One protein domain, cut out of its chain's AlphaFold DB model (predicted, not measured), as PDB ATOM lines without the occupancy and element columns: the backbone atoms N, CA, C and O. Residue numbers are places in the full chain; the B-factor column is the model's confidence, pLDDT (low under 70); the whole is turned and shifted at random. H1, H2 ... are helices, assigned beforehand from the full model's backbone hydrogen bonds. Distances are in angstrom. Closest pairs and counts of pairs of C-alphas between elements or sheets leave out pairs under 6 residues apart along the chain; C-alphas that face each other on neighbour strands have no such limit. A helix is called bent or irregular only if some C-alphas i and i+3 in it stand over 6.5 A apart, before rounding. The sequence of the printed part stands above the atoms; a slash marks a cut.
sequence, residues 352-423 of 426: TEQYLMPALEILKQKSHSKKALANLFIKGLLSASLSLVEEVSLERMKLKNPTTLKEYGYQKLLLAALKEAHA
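This is residues 352 to 423 of the 426 residues of the protein "Acetyl-CoA hydrolase/transferase C-terminal domain-containing protein" of Nitrosomonas communis (UniProt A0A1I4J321). The last and longest helix, H4, runs through the middle, and the three helices before it are wound round three sides of it. H1 and H2 each cross H4 nearly at right angles and meet in a corner, while H3 lies by the start of H1, on the opposite side of H4 from H2. The printed part has 72 residues with four named helices, H1 to H4 in order, and no named strand: all helix. It is compact, with a radius of gyration of the C-alphas of 11.1 A, and rounded, spanning 29 by 26 by 19 A.

Find C-alpha 352 at (-53.015, -33.968, -35.891); from there H1 runs 22.2 A through residues 352 to 367. It has a kink of 31 degrees near residue 359 and is only just irregular: C-alphas 355 and 358 are 6.9 A apart. Next come H2, residues 370 to 381, 16.7 A long, and H3, residues 388 to 396. H4, residues 405 to 422, starts at C-alpha 405 (-29.846, -38.410, -43.334) and runs 26.0 A to C-alpha 422 (-47.362, -36.103, -24.206).

H1 and H4 are the hubs, touching three helices each. Residues 356 to 363 of H1 touch H4 about perpendicular, only just, at 72 degrees; the closest C-alphas, of Ala 359 and Ala 417, are 4.7 A apart. H1 and H2 touch only at the corner, C-alphas 366 and 372 being closest at 5.5 A. H2 touches H4 about perpendicular, at 85 degrees, closest at C-alphas 380 and 416, 4.4 A. Residues 352 to 356 of H1 touch H3, closest at C-alphas 352 and 393, 5.9 A. H3 and H4 only just touch, with 3 pairs of C-alphas within 8 A, closest at C-alphas 390 and 415, 7.2 A. H2 and H3 are apart. In H2, H3 and H4 every O i to N i+4 pair is within hydrogen-bond range; in H1, 10 of 12 are.

The farthest C-alphas, of Ser 369 and Leu 388, are 30.1 A apart. The printed part has no cut and no long link. Mean pLDDT of the printed part is 88.9; look at residue 384 for the one value under 70.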
ATOM      1  N   THR A 352     -54.434 -33.639 -35.708       88.44
ATOM      2  CA  THR A 352     -53.015 -33.968 -35.891       88.44
ATOM      3  C   THR A 352     -52.106 -32.762 -35.655       88.44
ATOM      4  O   THR A 352     -51.089 -32.877 -34.974       88.44
ATOM      5  N   GLU A 353     -52.454 -31.588 -36.183       89.88
ATOM      6  CA  GLU A 353     -51.669 -30.366 -35.966       89.88
ATOM      7  C   GLU A 353     -51.712 -29.924 -34.508       89.88
ATOM      8  O   GLU A 353     -50.668 -29.611 -33.939       89.88
ATOM      9  N   GLN A 354     -52.879 -29.987 -33.863       87.81
ATOM     10  CA  GLN A 354     -53.009 -29.704 -32.434       87.81
ATOM     11  C   GLN A 354     -52.144 -30.649 -31.582       87.81
ATOM     12  O   GLN A 354     -51.538 -30.210 -30.601       87.81
ATOM     13  N   TYR A 355     -52.041 -31.925 -31.970       88.00
ATOM     14  CA  TYR A 355     -51.168 -32.907 -31.323       88.00
ATOM     15  C   TYR A 355     -49.673 -32.626 -31.560       88.00
ATOM     16  O   TYR A 355     -48.856 -32.810 -30.653       88.00
ATOM     17  N   LEU A 356     -49.307 -32.136 -32.749       90.44
ATOM     18  CA  LEU A 356     -47.935 -31.772 -33.127       90.44
ATOM     19  C   LEU A 356     -47.431 -30.502 -32.428       90.44
ATOM     20  O   LEU A 356     -46.249 -30.420 -32.088       90.44
ATOM     21  N   MET A 357     -48.297 -29.507 -32.211       89.56
ATOM     22  CA  MET A 357     -47.907 -28.172 -31.734       89.56
ATOM     23  C   MET A 357     -46.989 -28.177 -30.495       89.56
ATOM     24  O   MET A 357     -45.944 -27.523 -30.548       89.56
ATOM     25  N   PRO A 358     -47.290 -28.906 -29.397       88.44
ATOM     26  CA  PRO A 358     -46.415 -28.926 -28.225       88.44
ATOM     27  C   PRO A 358     -45.019 -29.494 -28.524       88.44
ATOM     28  O   PRO A 358     -44.026 -28.999 -27.995       88.44
ATOM     29  N   ALA A 359     -44.924 -30.495 -29.404       90.50
ATOM     30  CA  ALA A 359     -43.649 -31.081 -29.806       90.50
ATOM     31  C   ALA A 359     -42.809 -30.096 -30.632       90.50
ATOM     32  O   ALA A 359     -41.606 -29.960 -30.404       90.50
ATOM     33  N   LEU A 360     -43.444 -29.360 -31.550       91.56
ATOM     34  CA  LEU A 360     -42.778 -28.313 -32.329       91.56
ATOM     35  C   LEU A 360     -42.260 -27.181 -31.433       91.56
ATOM     36  O   LEU A 360     -41.162 -26.671 -31.661       91.56
ATOM     37  N   GLU A 361     -42.998 -26.831 -30.380       87.12
ATOM     38  CA  GLU A 361     -42.566 -25.829 -29.405       87.12
ATOM     39  C   GLU A 361     -41.345 -26.309 -28.598       87.12
ATOM     40  O   GLU A 361     -40.371 -25.567 -28.457       87.12
ATOM     41  N   ILE A 362     -41.321 -27.575 -28.156       87.62
ATOM     42  CA  ILE A 362     -40.139 -28.184 -27.515       87.62
ATOM     43  C   ILE A 362     -38.928 -28.140 -28.454       87.62
ATOM     44  O   ILE A 362     -37.826 -27.777 -28.032       87.62
ATOM     45  N   LEU A 363     -39.114 -28.493 -29.730       89.69
ATOM     46  CA  LEU A 363     -38.047 -28.446 -30.729       89.69
ATOM     47  C   LEU A 363     -37.516 -27.030 -30.917       89.69
ATOM     48  O   LEU A 363     -36.302 -26.830 -30.896       89.69
ATOM     49  N   LYS A 364     -38.408 -26.046 -31.047       87.56
ATOM     50  CA  LYS A 364     -38.043 -24.635 -31.177       87.56
ATOM     51  C   LYS A 364     -37.241 -24.162 -29.967       87.56
ATOM     52  O   LYS A 364     -36.160 -23.608 -30.145       87.56
ATOM     53  N   GLN A 365     -37.694 -24.455 -28.750       84.69
ATOM     54  CA  GLN A 365     -36.983 -24.085 -27.522       84.69
ATOM     55  C   GLN A 365     -35.594 -24.731 -27.442       84.69
ATOM     56  O   GLN A 365     -34.603 -24.061 -27.143       84.69
ATOM     57  N   LYS A 366     -35.492 -26.028 -27.759       87.06
ATOM     58  CA  LYS A 366     -34.219 -26.763 -27.720       87.06
ATOM     59  C   LYS A 366     -33.294 -26.427 -28.888       87.06
ATOM     60  O   LYS A 366     -32.088 -26.622 -28.748       87.06
ATOM     61  N   SER A 367     -33.812 -25.874 -29.988       86.56
ATOM     62  CA  SER A 367     -33.028 -25.524 -31.183       86.56
ATOM     63  C   SER A 367     -31.891 -24.535 -30.902       86.56
ATOM     64  O   SER A 367     -30.872 -24.544 -31.589       86.56
ATOM     65  N   HIS A 368     -32.014 -23.748 -29.829       84.00
ATOM     66  CA  HIS A 368     -30.995 -22.801 -29.383       84.00
ATOM     67  C   HIS A 368     -29.797 -23.455 -28.667       84.00
ATOM     68  O   HIS A 368     -28.821 -22.770 -28.367       84.00
ATOM     69  N   SER A 369     -29.831 -24.766 -28.387       87.06
ATOM     70  CA  SER A 369     -28.753 -25.485 -27.699       87.06
ATOM     71  C   SER A 369     -28.394 -26.789 -28.410       87.06
ATOM     72  O   SER A 369     -29.149 -27.762 -28.395       87.06
ATOM     73  N   LYS A 370     -27.170 -26.853 -28.957       89.50
ATOM     74  CA  LYS A 370     -26.638 -28.063 -29.615       89.50
ATOM     75  C   LYS A 370     -26.676 -29.286 -28.690       89.50
ATOM     76  O   LYS A 370     -27.032 -30.375 -29.129       89.50
ATOM     77  N   LYS A 371     -26.378 -29.099 -27.398       91.12
ATOM     78  CA  LYS A 371     -26.441 -30.164 -26.382       91.12
ATOM     79  C   LYS A 371     -27.877 -30.645 -26.153       91.12
ATOM     80  O   LYS A 371     -28.110 -31.847 -26.063       91.12
ATOM     81  N   ALA A 372     -28.842 -29.726 -26.075       88.00
ATOM     82  CA  ALA A 372     -30.247 -30.083 -25.889       88.00
ATOM     83  C   ALA A 372     -30.805 -30.856 -27.094       88.00
ATOM     84  O   ALA A 372     -31.510 -31.846 -26.899       88.00
ATOM     85  N   LEU A 373     -30.444 -30.448 -28.317       89.38
ATOM     86  CA  LEU A 373     -30.788 -31.171 -29.541       89.38
ATOM     87  C   LEU A 373     -30.155 -32.565 -29.591       89.38
ATOM     88  O   LEU A 373     -30.860 -33.528 -29.874       89.38
ATOM     89  N   ALA A 374     -28.864 -32.697 -29.272       90.81
ATOM     90  CA  ALA A 374     -28.187 -33.996 -29.260       90.81
ATOM     91  C   ALA A 374     -28.843 -34.973 -28.270       90.81
ATOM     92  O   ALA A 374     -29.143 -36.111 -28.623       90.81
ATOM     93  N   ASN A 375     -29.158 -34.508 -27.056       91.00
ATOM     94  CA  ASN A 375     -29.864 -35.316 -26.061       91.00
ATOM     95  C   ASN A 375     -31.256 -35.745 -26.546       91.00
ATOM     96  O   ASN A 375     -31.664 -36.886 -26.333       91.00
ATOM     97  N   LEU A 376     -31.994 -34.837 -27.188       90.19
ATOM     98  CA  LEU A 376     -33.311 -35.138 -27.739       90.19
ATOM     99  C   LEU A 376     -33.217 -36.159 -28.884       90.19
ATOM    100  O   LEU A 376     -34.011 -37.092 -28.935       90.19
ATOM    101  N   PHE A 377     -32.211 -36.037 -29.750       91.50
ATOM    102  CA  PHE A 377     -31.954 -36.990 -30.827       91.50
ATOM    103  C   PHE A 377     -31.655 -38.396 -30.288       91.50
ATOM    104  O   PHE A 377     -32.259 -39.360 -30.751       91.50
ATOM    105  N   ILE A 378     -30.806 -38.512 -29.258       90.31
ATOM    106  CA  ILE A 378     -30.506 -39.795 -28.596       90.31
ATOM    107  C   ILE A 378     -31.786 -40.431 -28.040       90.31
ATOM    108  O   ILE A 378     -32.038 -41.608 -28.286       90.31
ATOM    109  N   LYS A 379     -32.645 -39.659 -27.355       88.31
ATOM    110  CA  LYS A 379     -33.958 -40.156 -26.902       88.31
ATOM    111  C   LYS A 379     -34.823 -40.653 -28.068       88.31
ATOM    112  O   LYS A 379     -35.539 -41.637 -27.921       88.31
ATOM    113  N   GLY A 380     -34.746 -39.988 -29.219       86.38
ATOM    114  CA  GLY A 380     -35.470 -40.359 -30.434       86.38
ATOM    115  C   GLY A 380     -35.002 -41.676 -31.042       86.38
ATOM    116  O   GLY A 380     -35.823 -42.427 -31.563       86.38
ATOM    117  N   LEU A 381     -33.708 -41.994 -30.939       87.12
ATOM    118  CA  LEU A 381     -33.162 -43.288 -31.363       87.12
ATOM    119  C   LEU A 381     -33.674 -44.449 -30.500       87.12
ATOM    120  O   LEU A 381     -33.877 -45.540 -31.016       87.12
ATOM    121  N   LEU A 382     -33.934 -44.202 -29.213       81.62
ATOM    122  CA  LEU A 382     -34.451 -45.201 -28.264       81.62
ATOM    123  C   LEU A 382     -35.963 -45.468 -28.412       81.62
ATOM    124  O   LEU A 382     -36.531 -46.292 -27.699       81.62
ATOM    125  N   SER A 383     -36.639 -44.768 -29.325       71.38
ATOM    126  CA  SER A 383     -38.065 -44.939 -29.594       71.38
ATOM    127  C   SER A 383     -38.321 -46.203 -30.427       71.38
ATOM    128  O   SER A 383     -38.180 -46.167 -31.646       71.38
ATOM    129  N   ALA A 384     -38.715 -47.301 -29.773       64.50
ATOM    130  CA  ALA A 384     -38.805 -48.626 -30.400       64.50
ATOM    131  C   ALA A 384     -40.059 -48.874 -31.271       64.50
ATOM    132  O   ALA A 384     -39.946 -49.532 -32.299       64.50
ATOM    133  N   SER A 385     -41.232 -48.342 -30.910       77.12
ATOM    134  CA  SER A 385     -42.463 -48.464 -31.710       77.12
ATOM    135  C   SER A 385     -43.162 -47.117 -31.889       77.12
ATOM    136  O   SER A 385     -43.116 -46.258 -30.997       77.12
ATOM    137  N   LEU A 386     -43.757 -46.936 -33.072       80.38
ATOM    138  CA  LEU A 386     -44.607 -45.802 -33.412       80.38
ATOM    139  C   LEU A 386     -46.052 -46.150 -33.065       80.38
ATOM    140  O   LEU A 386     -46.563 -47.198 -33.450       80.38
ATOM    141  N   SER A 387     -46.710 -45.267 -32.333       85.75
ATOM    142  CA  SER A 387     -48.164 -45.269 -32.238       85.75
ATOM    143  C   SER A 387     -48.783 -44.736 -33.533       85.75
ATOM    144  O   SER A 387     -48.165 -43.948 -34.251       85.75
ATOM    145  N   LEU A 388     -50.044 -45.091 -33.796       87.50
ATOM    146  CA  LEU A 388     -50.795 -44.595 -34.956       87.50
ATOM    147  C   LEU A 388     -50.795 -43.057 -35.036       87.50
ATOM    148  O   LEU A 388     -50.625 -42.482 -36.107       87.50
ATOM    149  N   VAL A 389     -50.927 -42.379 -33.892       87.31
ATOM    150  CA  VAL A 389     -50.933 -40.910 -33.828       87.31
ATOM    151  C   VAL A 389     -49.562 -40.328 -34.188       87.31
ATOM    152  O   VAL A 389     -49.487 -39.305 -34.873       87.31
ATOM    153  N   GLU A 390     -48.466 -40.973 -33.778       89.19
ATOM    154  CA  GLU A 390     -47.110 -40.571 -34.170       89.19
ATOM    155  C   GLU A 390     -46.872 -40.789 -35.668       89.19
ATOM    156  O   GLU A 390     -46.281 -39.922 -36.308       89.19
ATOM    157  N   GLU A 391     -47.372 -41.878 -36.257       90.44
ATOM    158  CA  GLU A 391     -47.273 -42.106 -37.704       90.44
ATOM    159  C   GLU A 391     -48.009 -41.038 -38.513       90.44
ATOM    160  O   GLU A 391     -47.426 -40.458 -39.429       90.44
ATOM    161  N   VAL A 392     -49.259 -40.736 -38.149       92.38
ATOM    162  CA  VAL A 392     -50.057 -39.682 -38.798       92.38
ATOM    163  C   VAL A 392     -49.384 -38.313 -38.631       92.38
ATOM    164  O   VAL A 392     -49.344 -37.509 -39.563       92.38
ATOM    165  N   SER A 393     -48.772 -38.058 -37.471       92.62
ATOM    166  CA  SER A 393     -47.997 -36.839 -37.205       92.62
ATOM    167  C   SER A 393     -46.747 -36.738 -38.087       92.62
ATOM    168  O   SER A 393     -46.462 -35.677 -38.647       92.62
ATOM    169  N   LEU A 394     -46.004 -37.838 -38.248       92.38
ATOM    170  CA  LEU A 394     -44.858 -37.898 -39.152       92.38
ATOM    171  C   LEU A 394     -45.283 -37.726 -40.612       92.38
ATOM    172  O   LEU A 394     -44.586 -37.056 -41.369       92.38
ATOM    173  N   GLU A 395     -46.416 -38.295 -41.011       93.75
ATOM    174  CA  GLU A 395     -46.970 -38.146 -42.355       93.75
ATOM    175  C   GLU A 395     -47.331 -36.688 -42.649       93.75
ATOM    176  O   GLU A 395     -46.876 -36.133 -43.651       93.75
ATOM    177  N   ARG A 396     -48.020 -36.019 -41.714       93.69
ATOM    178  CA  ARG A 396     -48.332 -34.586 -41.811       93.69
ATOM    179  C   ARG A 396     -47.075 -33.724 -41.962       93.69
ATOM    180  O   ARG A 396     -47.091 -32.757 -42.719       93.69
ATOM    181  N   MET A 397     -45.986 -34.093 -41.287       93.69
ATOM    182  CA  MET A 397     -44.693 -33.399 -41.355       93.69
ATOM    183  C   MET A 397     -43.802 -33.844 -42.527       93.69
ATOM    184  O   MET A 397     -42.695 -33.329 -42.657       93.69
ATOM    185  N   LYS A 398     -44.257 -34.779 -43.378       93.69
ATOM    186  CA  LYS A 398     -43.473 -35.399 -44.466       93.69
ATOM    187  C   LYS A 398     -42.184 -36.086 -43.983       93.69
ATOM    188  O   LYS A 398     -41.164 -36.074 -44.661       93.69
ATOM    189  N   LEU A 399     -42.232 -36.696 -42.799       93.00
ATOM    190  CA  LEU A 399     -41.115 -37.372 -42.130       93.00
ATOM    191  C   LEU A 399     -41.381 -38.862 -41.850       93.00
ATOM    192  O   LEU A 399     -40.599 -39.487 -41.141       93.00
ATOM    193  N   LYS A 400     -42.466 -39.452 -42.369       90.75
ATOM    194  CA  LYS A 400     -42.792 -40.880 -42.161       90.75
ATOM    195  C   LYS A 400     -41.756 -41.809 -42.803       90.75
ATOM    196  O   LYS A 400     -41.251 -42.701 -42.131       90.75
ATOM    197  N   ASN A 401     -41.371 -41.521 -44.046       90.06
ATOM    198  CA  ASN A 401     -40.386 -42.286 -44.817       90.06
ATOM    199  C   ASN A 401     -39.190 -41.386 -45.187       90.06
ATOM    200  O   ASN A 401     -39.162 -40.851 -46.294       90.06
ATOM    201  N   PRO A 402     -38.240 -41.144 -44.264       89.19
ATOM    202  CA  PRO A 402     -37.103 -40.269 -44.524       89.19
ATOM    203  C   PRO A 402     -36.193 -40.884 -45.592       89.19
ATOM    204  O   PRO A 402     -35.751 -42.024 -45.462       89.19
ATOM    205  N   THR A 403     -35.887 -40.112 -46.629       91.56
ATOM    206  CA  THR A 403     -35.015 -40.506 -47.748       91.56
ATOM    207  C   THR A 403     -33.589 -39.982 -47.589       91.56
ATOM    208  O   THR A 403     -32.655 -40.513 -48.184       91.56
ATOM    209  N   THR A 404     -33.395 -38.963 -46.744       93.62
ATOM    210  CA  THR A 404     -32.085 -38.356 -46.468       93.62
ATOM    211  C   THR A 404     -31.677 -38.491 -44.999       93.62
ATOM    212  O   THR A 404     -32.516 -38.560 -44.099       93.62
ATOM    213  N   LEU A 405     -30.366 -38.439 -44.714       91.00
ATOM    214  CA  LEU A 405     -29.846 -38.410 -43.334       91.00
ATOM    215  C   LEU A 405     -30.391 -37.219 -42.528       91.00
ATOM    216  O   LEU A 405     -30.597 -37.320 -41.319       91.00
ATOM    217  N   LYS A 406     -30.655 -36.092 -43.201       91.06
ATOM    218  CA  LYS A 406     -31.239 -34.896 -42.587       91.06
ATOM    219  C   LYS A 406     -32.686 -35.144 -42.153       91.06
ATOM    220  O   LYS A 406     -33.040 -34.825 -41.021       91.06
ATOM    221  N   GLU A 407     -33.499 -35.738 -43.024       91.88
ATOM    222  CA  GLU A 407     -34.882 -36.124 -42.714       91.88
ATOM    223  C   GLU A 407     -34.935 -37.169 -41.602       91.88
ATOM    224  O   GLU A 407     -35.743 -37.041 -40.688       91.88
ATOM    225  N   TYR A 408     -34.023 -38.145 -41.616       91.94
ATOM    226  CA  TYR A 408     -33.889 -39.111 -40.527       91.94
ATOM    227  C   TYR A 408     -33.579 -38.406 -39.198       91.94
ATOM    228  O   TYR A 408     -34.225 -38.664 -38.180       91.94
ATOM    229  N   GLY A 409     -32.649 -37.446 -39.222       91.81
ATOM    230  CA  GLY A 409     -32.343 -36.558 -38.101       91.81
ATOM    231  C   GLY A 409     -33.585 -35.874 -37.525       91.81
ATOM    232  O   GLY A 409     -33.868 -35.980 -36.327       91.81
ATOM    233  N   TYR A 410     -34.354 -35.203 -38.385       92.94
ATOM    234  CA  TYR A 410     -35.577 -34.509 -37.987       92.94
ATOM    235  C   TYR A 410     -36.675 -35.450 -37.503       92.94
ATOM    236  O   TYR A 410     -37.336 -35.129 -36.517       92.94
ATOM    237  N   GLN A 411     -36.836 -36.617 -38.125       93.88
ATOM    238  CA  GLN A 411     -37.791 -37.629 -37.685       93.88
ATOM    239  C   GLN A 411     -37.512 -38.035 -36.232       93.88
ATOM    240  O   GLN A 411     -38.418 -38.013 -35.400       93.88
ATOM    241  N   LYS A 412     -36.256 -38.355 -35.888       94.00
ATOM    242  CA  LYS A 412     -35.891 -38.764 -34.519       94.00
ATOM    243  C   LYS A 412     -36.077 -37.645 -33.503       94.00
ATOM    244  O   LYS A 412     -36.598 -37.893 -32.417       94.00
ATOM    245  N   LEU A 413     -35.706 -36.416 -33.862       93.75
ATOM    246  CA  LEU A 413     -35.953 -35.244 -33.022       93.75
ATOM    247  C   LEU A 413     -37.453 -35.037 -32.765       93.75
ATOM    248  O   LEU A 413     -37.849 -34.830 -31.618       93.75
ATOM    249  N   LEU A 414     -38.284 -35.132 -33.807       93.69
ATOM    250  CA  LEU A 414     -39.730 -34.954 -33.707       93.69
ATOM    251  C   LEU A 414     -40.388 -36.045 -32.860       93.69
ATOM    252  O   LEU A 414     -41.185 -35.722 -31.985       93.69
ATOM    253  N   LEU A 415     -40.018 -37.313 -33.048       92.69
ATOM    254  CA  LEU A 415     -40.539 -38.415 -32.234       92.69
ATOM    255  C   LEU A 415     -40.197 -38.255 -30.754       92.69
ATOM    256  O   LEU A 415     -41.058 -38.413 -29.891       92.69
ATOM    257  N   ALA A 416     -38.954 -37.888 -30.448       91.94
ATOM    258  CA  ALA A 416     -38.557 -37.612 -29.074       91.94
ATOM    259  C   ALA A 416     -39.343 -36.440 -28.473       91.94
ATOM    260  O   ALA A 416     -39.748 -36.503 -27.313       91.94
ATOM    261  N   ALA A 417     -39.572 -35.382 -29.256       91.94
ATOM    262  CA  ALA A 417     -40.354 -34.232 -28.827       91.94
ATOM    263  C   ALA A 417     -41.834 -34.578 -28.609       91.94
ATOM    264  O   ALA A 417     -42.408 -34.110 -27.633       91.94
ATOM    265  N   LEU A 418     -42.437 -35.419 -29.458       91.25
ATOM    266  CA  LEU A 418     -43.813 -35.905 -29.295       91.25
ATOM    267  C   LEU A 418     -43.967 -36.716 -28.009       91.25
ATOM    268  O   LEU A 418     -44.877 -36.460 -27.223       91.25
ATOM    269  N   LYS A 419     -43.032 -37.631 -27.744       89.75
ATOM    270  CA  LYS A 419     -43.034 -38.418 -26.506       89.75
ATOM    271  C   LYS A 419     -42.837 -37.552 -25.271       89.75
ATOM    272  O   LYS A 419     -43.495 -37.778 -24.265       89.75
ATOM    273  N   GLU A 420     -41.956 -36.558 -25.337       90.31
ATOM    274  CA  GLU A 420     -41.736 -35.626 -24.226       90.31
ATOM    275  C   GLU A 420     -42.947 -34.707 -23.995       90.31
ATOM    276  O   GLU A 420     -43.317 -34.470 -22.850       90.31
ATOM    277  N   ALA A 421     -43.594 -34.238 -25.065       86.75
ATOM    278  CA  ALA A 421     -44.773 -33.376 -25.007       86.75
ATOM    279  C   ALA A 421     -45.998 -34.044 -24.369       86.75
ATOM    280  O   ALA A 421     -46.779 -33.369 -23.699       86.75
ATOM    281  N   HIS A 422     -46.172 -35.345 -24.606       86.94
ATOM    282  CA  HIS A 422     -47.362 -36.103 -24.206       86.94
ATOM    283  C   HIS A 422     -47.079 -37.138 -23.110       86.94
ATOM    284  O   HIS A 422     -47.949 -37.938 -22.765       86.94
ATOM    285  N   ALA A 423     -45.876 -37.124 -22.533       80.12
ATOM    286  CA  ALA A 423     -45.576 -37.904 -21.343       80.12
ATOM    287  C   ALA A 423     -46.472 -37.435 -20.189       80.12
ATOM    288  O   ALA A 423     -46.515 -36.246 -19.866       80.12
TER     289      ALA A 423